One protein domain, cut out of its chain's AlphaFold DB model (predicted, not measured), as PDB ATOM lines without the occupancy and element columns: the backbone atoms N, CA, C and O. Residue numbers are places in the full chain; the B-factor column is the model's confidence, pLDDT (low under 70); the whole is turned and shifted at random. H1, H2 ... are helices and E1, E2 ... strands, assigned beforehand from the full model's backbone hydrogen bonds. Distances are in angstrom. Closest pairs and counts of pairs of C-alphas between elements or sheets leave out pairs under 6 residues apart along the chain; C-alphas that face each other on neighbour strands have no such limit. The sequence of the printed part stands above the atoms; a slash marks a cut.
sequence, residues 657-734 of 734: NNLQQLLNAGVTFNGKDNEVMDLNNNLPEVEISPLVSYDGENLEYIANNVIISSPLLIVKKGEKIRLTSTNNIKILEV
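This is residues 657 to 734 of the 734 residues of the protein "UDP-N-acetylhexosamine pyrophosphorylase-like protein 1" of Folsomia candida (UniProt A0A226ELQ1). There is little regular structure here: a small sheet of three parallel strands, E1 E2 E3, has H1 packed near edge strand E1 and H2 farther off, amid long loops. The printed part has 78 residues, 23 in named elements, mixed, in the order H1 E1 H2 E2 E3. It is compact, with radius of gyration of the C-alphas 12.4 A and spans of 32 by 31 by 22 A.

Start at H1, residues 657 to 664, with every O i to N i+4 pair within hydrogen-bond range. It is on the sheet, its closest C-alphas to E1, residues 686 to 688, being Leu 659 and Val 686, 5.5 A. H2, residues 700 to 703, too short for such a pair, is not on it. E1, H2 and E2, residues 712 to 715, make a strand-helix-strand unit, parallel neighbours with a helix between, its crossover left-handed; N 687 and O 712 are 2.8 A apart. E3, residues 730 to 733, is parallel to E2, with N 713 and O 730 2.9 A apart.

Find C-alpha 657 at (-0.015, 12.676, -42.706); H1 runs 10.5 A. E2 and E3 each span 9.9 A; E3 ends at (-2.807, 31.657, -45.070).

The printed part has no cut. Links H1 to E1, E1 to H2 and E2 to E3 are long. Confidence is under 70 at residues 670 to 682, 703 to 707 and 722 to 727.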
ATOM      1  N   ASN A 657      -1.382  12.248 -43.014       92.88
ATOM      2  CA  ASN A 657      -0.015  12.676 -42.706       92.88
ATOM      3  C   ASN A 657       0.033  14.164 -42.305       92.88
ATOM      4  O   ASN A 657       0.620  14.522 -41.284       92.88
ATOM      5  N   ASN A 658      -0.670  15.025 -43.041       93.62
ATOM      6  CA  ASN A 658      -0.776  16.449 -42.724       93.62
ATOM      7  C   ASN A 658      -1.475  16.701 -41.377       93.62
ATOM      8  O   ASN A 658      -1.037  17.548 -40.596       93.62
ATOM      9  N   LEU A 659      -2.530  15.943 -41.067       89.50
ATOM     10  CA  LEU A 659      -3.167  15.979 -39.753       89.50
ATOM     11  C   LEU A 659      -2.169  15.604 -38.647       89.50
ATOM     12  O   LEU A 659      -2.057  16.341 -37.668       89.50
ATOM     13  N   GLN A 660      -1.406  14.518 -38.809       88.19
ATOM     14  CA  GLN A 660      -0.390  14.107 -37.832       88.19
ATOM     15  C   GLN A 660       0.673  15.191 -37.615       88.19
ATOM     16  O   GLN A 660       1.061  15.446 -36.477       88.19
ATOM     17  N   GLN A 661       1.106  15.882 -38.672       91.06
ATOM     18  CA  GLN A 661       2.052  16.997 -38.552       91.06
ATOM     19  C   GLN A 661       1.494  18.143 -37.695       91.06
ATOM     20  O   GLN A 661       2.201  18.647 -36.824       91.06
ATOM     21  N   LEU A 662       0.222  18.521 -37.872       87.75
ATOM     22  CA  LEU A 662      -0.400  19.555 -37.034       87.75
ATOM     23  C   LEU A 662      -0.592  19.112 -35.584       87.75
ATOM     24  O   LEU A 662      -0.365  19.909 -34.672       87.75
ATOM     25  N   LEU A 663      -1.004  17.863 -35.363       85.56
ATOM     26  CA  LEU A 663      -1.161  17.319 -34.013       85.56
ATOM     27  C   LEU A 663       0.187  17.304 -33.279       85.56
ATOM     28  O   LEU A 663       0.268  17.758 -32.140       85.56
ATOM     29  N   ASN A 664       1.259  16.885 -33.957       85.69
ATOM     30  CA  ASN A 664       2.622  16.923 -33.422       85.69
ATOM     31  C   ASN A 664       3.110  18.352 -33.138       85.69
ATOM     32  O   ASN A 664       3.904  18.553 -32.221       85.69
ATOM     33  N   ALA A 665       2.617  19.343 -33.885       87.06
ATOM     34  CA  ALA A 665       2.887  20.757 -33.641       87.06
ATOM     35  C   ALA A 665       2.060  21.353 -32.482       87.06
ATOM     36  O   ALA A 665       2.322  22.485 -32.078       87.06
ATOM     37  N   GLY A 666       1.084  20.613 -31.938       83.75
ATOM     38  CA  GLY A 666       0.246  21.018 -30.803       83.75
ATOM     39  C   GLY A 666      -1.128  21.599 -31.165       83.75
ATOM     40  O   GLY A 666      -1.775  22.191 -30.304       83.75
ATOM     41  N   VAL A 667      -1.588  21.471 -32.416       81.75
ATOM     42  CA  VAL A 667      -2.897  21.992 -32.865       81.75
ATOM     43  C   VAL A 667      -4.054  21.100 -32.391       81.75
ATOM     44  O   VAL A 667      -3.957  19.876 -32.415       81.75
ATOM     45  N   THR A 668      -5.192  21.707 -32.034       75.81
ATOM     46  CA  THR A 668      -6.432  21.013 -31.625       75.81
ATOM     47  C   THR A 668      -7.612  21.311 -32.566       75.81
ATOM     48  O   THR A 668      -7.765  22.449 -33.021       75.81
ATOM     49  N   PHE A 669      -8.491  20.326 -32.809       72.56
ATOM     50  CA  PHE A 669      -9.650  20.431 -33.719       72.56
ATOM     51  C   PHE A 669     -11.007  20.398 -32.992       72.56
ATOM     52  O   PHE A 669     -11.200  19.592 -32.081       72.56
ATOM     53  N   ASN A 670     -11.969  21.210 -33.461       64.94
ATOM     54  CA  ASN A 670     -13.379  21.157 -33.036       64.94
ATOM     55  C   ASN A 670     -14.261  20.459 -34.079       64.94
ATOM     56  O   ASN A 670     -14.109  20.662 -35.284       64.94
ATOM     57  N   GLY A 671     -15.224  19.682 -33.594       55.66
ATOM     58  CA  GLY A 671     -16.330  19.079 -34.324       55.66
ATOM     59  C   GLY A 671     -17.442  20.067 -34.660       55.66
ATOM     60  O   GLY A 671     -17.378  21.256 -34.331       55.66
ATOM     61  N   LYS A 672     -18.489  19.566 -35.333       50.44
ATOM     62  CA  LYS A 672     -19.751  20.311 -35.456       50.44
ATOM     63  C   LYS A 672     -20.265  20.586 -34.035       50.44
ATOM     64  O   LYS A 672     -20.177  19.714 -33.184       50.44
ATOM     65  N   ASP A 673     -20.715  21.814 -33.783       49.47
ATOM     66  CA  ASP A 673     -21.229  22.283 -32.483       49.47
ATOM     67  C   ASP A 673     -20.201  22.465 -31.340       49.47
ATOM     68  O   ASP A 673     -20.565  22.445 -30.169       49.47
ATOM     69  N   ASN A 674     -18.928  22.753 -31.657       52.31
ATOM     70  CA  ASN A 674     -17.851  23.012 -30.674       52.31
ATOM     71  C   ASN A 674     -17.513  21.830 -29.742       52.31
ATOM     72  O   ASN A 674     -16.830  22.020 -28.735       52.31
ATOM     73  N   GLU A 675     -17.937  20.614 -30.076       52.50
ATOM     74  CA  GLU A 675     -17.466  19.406 -29.397       52.50
ATOM     75  C   GLU A 675     -16.036  19.068 -29.839       52.50
ATOM     76  O   GLU A 675     -15.642  19.371 -30.961       52.50
ATOM     77  N   VAL A 676     -15.226  18.442 -28.986       54.59
ATOM     78  CA  VAL A 676     -13.916  17.918 -29.409       54.59
ATOM     79  C   VAL A 676     -14.164  16.783 -30.409       54.59
ATOM     80  O   VAL A 676     -14.941  15.877 -30.111       54.59
ATOM     81  N   MET A 677     -13.541  16.827 -31.595       55.41
ATOM     82  CA  MET A 677     -13.714  15.754 -32.587       55.41
ATOM     83  C   MET A 677     -13.227  14.412 -32.030       55.41
ATOM     84  O   MET A 677     -12.108  14.310 -31.527       55.41
ATOM     85  N   ASP A 678     -14.045  13.370 -32.187       53.62
ATOM     86  CA  ASP A 678     -13.624  11.988 -31.966       53.62
ATOM     87  C   ASP A 678     -12.689  11.548 -33.103       53.62
ATOM     88  O   ASP A 678     -13.128  11.188 -34.201       53.62
ATOM     89  N   LEU A 679     -11.384  11.579 -32.817       52.72
ATOM     90  CA  LEU A 679     -10.306  11.182 -33.729       52.72
ATOM     91  C   LEU A 679     -10.389   9.708 -34.172       52.72
ATOM     92  O   LEU A 679      -9.641   9.315 -35.063       52.72
ATOM     93  N   ASN A 680     -11.287   8.900 -33.592       44.78
ATOM     94  CA  ASN A 680     -11.451   7.489 -33.948       44.78
ATOM     95  C   ASN A 680     -12.507   7.239 -35.035       44.78
ATOM     96  O   ASN A 680     -12.466   6.189 -35.668       44.78
ATOM     97  N   ASN A 681     -13.444   8.171 -35.261       43.41
ATOM     98  CA  ASN A 681     -14.605   7.941 -36.138       43.41
ATOM     99  C   ASN A 681     -14.737   8.939 -37.300       43.41
ATOM    100  O   ASN A 681     -15.353   8.597 -38.305       43.41
ATOM    101  N   ASN A 682     -14.172  10.148 -37.192       60.88
ATOM    102  CA  ASN A 682     -14.174  11.157 -38.259       60.88
ATOM    103  C   ASN A 682     -12.885  11.989 -38.204       60.88
ATOM    104  O   ASN A 682     -12.825  13.011 -37.520       60.88
ATOM    105  N   LEU A 683     -11.848  11.552 -38.923       70.12
ATOM    106  CA  LEU A 683     -10.594  12.301 -39.000       70.12
ATOM    107  C   LEU A 683     -10.813  13.643 -39.727       70.12
ATOM    108  O   LEU A 683     -11.428  13.661 -40.796       70.12
ATOM    109  N   PRO A 684     -10.313  14.768 -39.181       79.62
ATOM    110  CA  PRO A 684     -10.308  16.047 -39.881       79.62
ATOM    111  C   PRO A 684      -9.614  15.942 -41.245       79.62
ATOM    112  O   PRO A 684      -8.508  15.413 -41.346       79.62
ATOM    113  N   GLU A 685     -10.222  16.510 -42.285       87.62
ATOM    114  CA  GLU A 685      -9.561  16.678 -43.575       87.62
ATOM    115  C   GLU A 685      -8.645  17.895 -43.487       87.62
ATOM    116  O   GLU A 685      -9.109  19.035 -43.395       87.62
ATOM    117  N   VAL A 686      -7.340  17.644 -43.484       90.88
ATOM    118  CA  VAL A 686      -6.311  18.677 -43.391       90.88
ATOM    119  C   VAL A 686      -5.366  18.544 -44.562       90.88
ATOM    120  O   VAL A 686      -4.674  17.540 -44.710       90.88
ATOM    121  N   GLU A 687      -5.262  19.597 -45.354       94.94
ATOM    122  CA  GLU A 687      -4.205  19.732 -46.336       94.94
ATOM    123  C   GLU A 687      -3.234  20.845 -45.931       94.94
ATOM    124  O   GLU A 687      -3.640  21.979 -45.688       94.94
ATOM    125  N   ILE A 688      -1.939  20.527 -45.886       95.56
ATOM    126  CA  ILE A 688      -0.854  21.498 -45.743       95.56
ATOM    127  C   ILE A 688      -0.157  21.607 -47.095       95.56
ATOM    128  O   ILE A 688       0.343  20.617 -47.632       95.56
ATOM    129  N   SER A 689      -0.112  22.816 -47.650       96.81
ATOM    130  CA  SER A 689       0.677  23.105 -48.844       96.81
ATOM    131  C   SER A 689       2.156  22.806 -48.577       96.81
ATOM    132  O   SER A 689       2.704  23.328 -47.600       96.81
ATOM    133  N   PRO A 690       2.854  22.068 -49.460       96.94
ATOM    134  CA  PRO A 690       4.288  21.847 -49.311       96.94
ATOM    135  C   PRO A 690       5.120  23.132 -49.233       96.94
ATOM    136  O   PRO A 690       6.222  23.114 -48.699       96.94
ATOM    137  N   LEU A 691       4.616  24.268 -49.737       96.31
ATOM    138  CA  LEU A 691       5.291  25.566 -49.613       96.31
ATOM    139  C   LEU A 691       5.330  26.100 -48.171       96.31
ATOM    140  O   LEU A 691       6.167  26.955 -47.869       96.31
ATOM    141  N   VAL A 692       4.440  25.616 -47.300       95.75
ATOM    142  CA  VAL A 692       4.373  25.963 -45.872       95.75
ATOM    143  C   VAL A 692       5.327  25.097 -45.065       95.75
ATOM    144  O   VAL A 692       6.130  25.625 -44.295       95.75
ATOM    145  N   SER A 693       5.252  23.782 -45.264       95.75
ATOM    146  CA  SER A 693       6.006  22.789 -44.508       95.75
ATOM    147  C   SER A 693       6.383  21.615 -45.408       95.75
ATOM    148  O   SER A 693       5.566  21.152 -46.204       95.75
ATOM    149  N   TYR A 694       7.630  21.158 -45.315       95.75
ATOM    150  CA  TYR A 694       8.122  20.010 -46.070       95.75
ATOM    151  C   TYR A 694       7.773  18.697 -45.368       95.75
ATOM    152  O   TYR A 694       7.308  17.759 -46.019       95.75
ATOM    153  N   ASP A 695       8.015  18.627 -44.059       92.06
ATOM    154  CA  ASP A 695       7.773  17.434 -43.245       92.06
ATOM    155  C   ASP A 695       7.402  17.746 -41.786       92.06
ATOM    156  O   ASP A 695       7.704  16.966 -40.883       92.06
ATOM    157  N   GLY A 696       6.711  18.865 -41.565       90.88
ATOM    158  CA  GLY A 696       6.148  19.262 -40.273       90.88
ATOM    159  C   GLY A 696       6.856  20.444 -39.608       90.88
ATOM    160  O   GLY A 696       6.420  20.897 -38.553       90.88
ATOM    161  N   GLU A 697       7.925  20.977 -40.205       90.81
ATOM    162  CA  GLU A 697       8.616  22.150 -39.677       90.81
ATOM    163  C   GLU A 697       7.793  23.434 -39.857       90.81
ATOM    164  O   GLU A 697       7.091  23.585 -40.862       90.81
ATOM    165  N   ASN A 698       7.956  24.394 -38.938       87.06
ATOM    166  CA  ASN A 698       7.269  25.691 -38.946       87.06
ATOM    167  C   ASN A 698       5.740  25.560 -38.857       87.06
ATOM    168  O   ASN A 698       5.016  26.231 -39.586       87.06
ATOM    169  N   LEU A 699       5.237  24.702 -37.973       89.06
ATOM    170  CA  LEU A 699       3.798  24.559 -37.714       89.06
ATOM    171  C   LEU A 699       3.418  24.974 -36.283       89.06
ATOM    172  O   LEU A 699       2.248  25.207 -35.987       89.06
ATOM    173  N   GLU A 700       4.396  25.145 -35.396       85.62
ATOM    174  CA  GLU A 700       4.210  25.403 -33.965       85.62
ATOM    175  C   GLU A 700       3.517  26.747 -33.691       85.62
ATOM    176  O   GLU A 700       2.780  26.893 -32.718       85.62
ATOM    177  N   TYR A 701       3.686  27.749 -34.563       80.94
ATOM    178  CA  TYR A 701       2.983  29.029 -34.409       80.94
ATOM    179  C   TYR A 701       1.474  28.915 -34.667       80.94
ATOM    180  O   TYR A 701       0.719  29.774 -34.207       80.94
ATOM    181  N   ILE A 702       1.028  27.867 -35.372       81.31
ATOM    182  CA  ILE A 702      -0.391  27.592 -35.637       81.31
ATOM    183  C   ILE A 702      -1.067  27.079 -34.359       81.31
ATOM    184  O   ILE A 702      -2.202  27.460 -34.067       81.31
ATOM    185  N   ALA A 703      -0.348  26.287 -33.555       68.81
ATOM    186  CA  ALA A 703      -0.837  25.741 -32.290       68.81
ATOM    187  C   ALA A 703      -1.156  26.819 -31.246       68.81
ATOM    188  O   ALA A 703      -2.022  26.628 -30.396       68.81
ATOM    189  N   ASN A 704      -0.504  27.980 -31.331       60.84
ATOM    190  CA  ASN A 704      -0.556  28.969 -30.263       60.84
ATOM    191  C   ASN A 704      -1.886  29.724 -30.117       60.84
ATOM    192  O   ASN A 704      -2.014  30.400 -29.103       60.84
ATOM    193  N   ASN A 705      -2.855  29.674 -31.052       51.41
ATOM    194  CA  ASN A 705      -4.072  30.510 -30.930       51.41
ATOM    195  C   ASN A 705      -5.327  30.100 -31.732       51.41
ATOM    196  O   ASN A 705      -6.274  30.889 -31.784       51.41
ATOM    197  N   VAL A 706      -5.389  28.938 -32.392       60.72
ATOM    198  CA  VAL A 706      -6.513  28.669 -33.309       60.72
ATOM    199  C   VAL A 706      -7.072  27.269 -33.131       60.72
ATOM    200  O   VAL A 706      -6.440  26.278 -33.472       60.72
ATOM    201  N   ILE A 707      -8.315  27.202 -32.660       61.78
ATOM    202  CA  ILE A 707      -9.140  26.010 -32.815       61.78
ATOM    203  C   ILE A 707      -9.660  25.994 -34.253       61.78
ATOM    204  O   ILE A 707     -10.283  26.962 -34.716       61.78
ATOM    205  N   ILE A 708      -9.366  24.923 -34.988       70.31
ATOM    206  CA  ILE A 708      -9.632  24.857 -36.428       70.31
ATOM    207  C   ILE A 708     -10.760  23.867 -36.738       70.31
ATOM    208  O   ILE A 708     -10.913  22.837 -36.085       70.31
ATOM    209  N   SER A 709     -11.577  24.223 -37.730       71.69
ATOM    210  CA  SER A 709     -12.679  23.423 -38.266       71.69
ATOM    211  C   SER A 709     -12.247  22.714 -39.553       71.69
ATOM    212  O   SER A 709     -11.535  23.306 -40.364       71.69
ATOM    213  N   SER A 710     -12.724  21.487 -39.752       76.44
ATOM    214  CA  SER A 710     -12.518  20.667 -40.958       76.44
ATOM    215  C   SER A 710     -13.616  20.919 -42.014       76.44
ATOM    216  O   SER A 710     -14.771  21.097 -41.606       76.44
ATOM    217  N   PRO A 711     -13.327  20.891 -43.334       84.88
ATOM    218  CA  PRO A 711     -12.009  20.721 -43.965       84.88
ATOM    219  C   PRO A 711     -11.122  21.971 -43.857       84.88
ATOM    220  O   PRO A 711     -11.608  23.097 -43.997       84.88
ATOM    221  N   LEU A 712      -9.819  21.770 -43.653       87.94
ATOM    222  CA  LEU A 712      -8.808  22.818 -43.519       87.94
ATOM    223  C   LEU A 712      -7.751  22.709 -44.620       87.94
ATOM    224  O   LEU A 712      -7.151  21.655 -44.808       87.94
ATOM    225  N   LEU A 713      -7.460  23.830 -45.272       92.31
ATOM    226  CA  LEU A 713      -6.347  23.983 -46.201       92.31
ATOM    227  C   LEU A 713      -5.400  25.083 -45.698       92.31
ATOM    228  O   LEU A 713      -5.798  26.242 -45.579       92.31
ATOM    229  N   ILE A 714      -4.152  24.727 -45.399       92.50
ATOM    230  CA  ILE A 714      -3.103  25.651 -44.951       92.50
ATOM    231  C   ILE A 714      -2.180  25.948 -46.129       92.50
ATOM    232  O   ILE A 714      -1.572  25.036 -46.690       92.50
ATOM    233  N   VAL A 715      -2.049  27.219 -46.496       94.25
ATOM    234  CA  VAL A 715      -1.250  27.652 -47.650       94.25
ATOM    235  C   VAL A 715      -0.289  28.766 -47.299       94.25
ATOM    236  O   VAL A 715      -0.489  29.502 -46.334       94.25
ATOM    237  N   LYS A 716       0.738  28.937 -48.128       93.31
ATOM    238  CA  LYS A 716       1.633  30.082 -48.007       93.31
ATOM    239  C   LYS A 716       0.888  31.358 -48.399       93.31
ATOM    240  O   LYS A 716       0.144  31.375 -49.380       93.31
ATOM    241  N   LYS A 717       1.129  32.459 -47.693       91.00
ATOM    242  CA  LYS A 717       0.568  33.769 -48.050       91.00
ATOM    243  C   LYS A 717       0.839  34.138 -49.515       91.00
ATOM    244  O   LYS A 717       1.989  34.158 -49.963       91.00
ATOM    245  N   GLY A 718      -0.225  34.478 -50.247       87.31
ATOM    246  CA  GLY A 718      -0.166  34.830 -51.673       87.31
ATOM    247  C   GLY A 718      -0.065  33.638 -52.635       87.31
ATOM    248  O   GLY A 718       0.115  33.843 -53.839       87.31
ATOM    249  N   GLU A 719      -0.178  32.405 -52.138       90.19
ATOM    250  CA  GLU A 719      -0.272  31.203 -52.964       90.19
ATOM    251  C   GLU A 719      -1.583  31.191 -53.768       90.19
ATOM    252  O   GLU A 719      -2.667  31.458 -53.253       90.19
ATOM    253  N   LYS A 720      -1.496  30.885 -55.068       83.06
ATOM    254  CA  LYS A 720      -2.669  30.820 -55.949       83.06
ATOM    255  C   LYS A 720      -3.327  29.445 -55.847       83.06
ATOM    256  O   LYS A 720      -2.805  28.479 -56.398       83.06
ATOM    257  N   ILE A 721      -4.504  29.377 -55.232       80.25
ATOM    258  CA  ILE A 721      -5.303  28.146 -55.131       80.25
ATOM    259  C   ILE A 721      -6.444  28.182 -56.149       80.25
ATOM    260  O   ILE A 721      -7.101  29.208 -56.333       80.25
ATOM    261  N   ARG A 722      -6.711  27.048 -56.804       69.50
ATOM    262  CA  ARG A 722      -7.946  26.858 -57.570       69.50
ATOM    263  C   ARG A 722      -9.032  26.352 -56.630       69.50
ATOM    264  O   ARG A 722      -9.095  25.165 -56.352       69.50
ATOM    265  N   LEU A 723      -9.881  27.254 -56.156       65.62
ATOM    266  CA  LEU A 723     -11.051  26.868 -55.371       65.62
ATOM    267  C   LEU A 723     -12.216  26.560 -56.310       65.62
ATOM    268  O   LEU A 723     -12.563  27.372 -57.172       65.62
ATOM    269  N   THR A 724     -12.825  25.392 -56.141       56.03
ATOM    270  CA  THR A 724     -14.138  25.093 -56.711       56.03
ATOM    271  C   THR A 724     -15.204  25.739 -55.821       56.03
ATOM    272  O   THR A 724     -15.093  25.752 -54.598       56.03
ATOM    273  N   SER A 725     -16.246  26.322 -56.418       50.38
ATOM    274  CA  SER A 725     -17.299  27.080 -55.717       50.38
ATOM    275  C   SER A 725     -18.200  26.232 -54.799       50.38
ATOM    276  O   SER A 725     -19.229  26.716 -54.338       50.38
ATOM    277  N   THR A 726     -17.858  24.961 -54.586       48.31
ATOM    278  CA  THR A 726     -18.724  23.929 -54.005       48.31
ATOM    279  C   THR A 726     -18.292  23.436 -52.626       48.31
ATOM    280  O   THR A 726     -19.089  22.760 -51.983       48.31
ATOM    281  N   ASN A 727     -17.103  23.792 -52.125       55.53
ATOM    282  CA  ASN A 727     -16.613  23.251 -50.855       55.53
ATOM    283  C   ASN A 727     -16.455  24.342 -49.782       55.53
ATOM    284  O   ASN A 727     -15.733  25.318 -49.970       55.53
ATOM    285  N   ASN A 728     -17.092  24.140 -48.622       72.56
ATOM    286  CA  ASN A 728     -16.904  24.924 -47.391       72.56
ATOM    287  C   ASN A 728     -15.509  24.664 -46.767       72.56
ATOM    288  O   ASN A 728     -15.411  24.274 -45.606       72.56
ATOM    289  N   ILE A 729     -14.426  24.814 -47.538       81.56
ATOM    290  CA  ILE A 729     -13.046  24.620 -47.063       81.56
ATOM    291  C   ILE A 729     -12.595  25.888 -46.343       81.56
ATOM    292  O   ILE A 729     -12.632  26.986 -46.904       81.56
ATOM    293  N   LYS A 730     -12.121  25.742 -45.104       85.38
ATOM    294  CA  LYS A 730     -11.463  26.830 -44.381       85.38
ATOM    295  C   LYS A 730     -10.027  26.954 -44.875       85.38
ATOM    296  O   LYS A 730      -9.273  25.989 -44.820       85.38
ATOM    297  N   ILE A 731      -9.643  28.148 -45.318       87.56
ATOM    298  CA  ILE A 731      -8.283  28.432 -45.783       87.56
ATOM    299  C   ILE A 731      -7.552  29.232 -44.714       87.56
ATOM    300  O   ILE A 731      -8.051  30.258 -44.249       87.56
ATOM    301  N   LEU A 732      -6.376  28.752 -44.329       88.00
ATOM    302  CA  LEU A 732      -5.457  29.448 -43.442       88.00
ATOM    303  C   LEU A 732      -4.211  29.833 -44.239       88.00
ATOM    304  O   LEU A 732      -3.426  28.973 -44.627       88.00
ATOM    305  N   GLU A 733      -4.038  31.128 -44.483       88.69
ATOM    306  CA  GLU A 733      -2.807  31.657 -45.070       88.69
ATOM    307  C   GLU A 733      -1.776  31.926 -43.976       88.69
ATOM    308  O   GLU A 733      -2.093  32.585 -42.978       88.69
ATOM    309  N   VAL A 734      -0.549  31.447 -44.182       85.69
ATOM    310  CA  VAL A 734       0.570  31.614 -43.247       85.69
ATOM    311  C   VAL A 734       1.817  32.223 -43.873       85.69
ATOM    312  O   VAL A 734       2.071  32.008 -45.085       85.69
TER     313      VAL A 734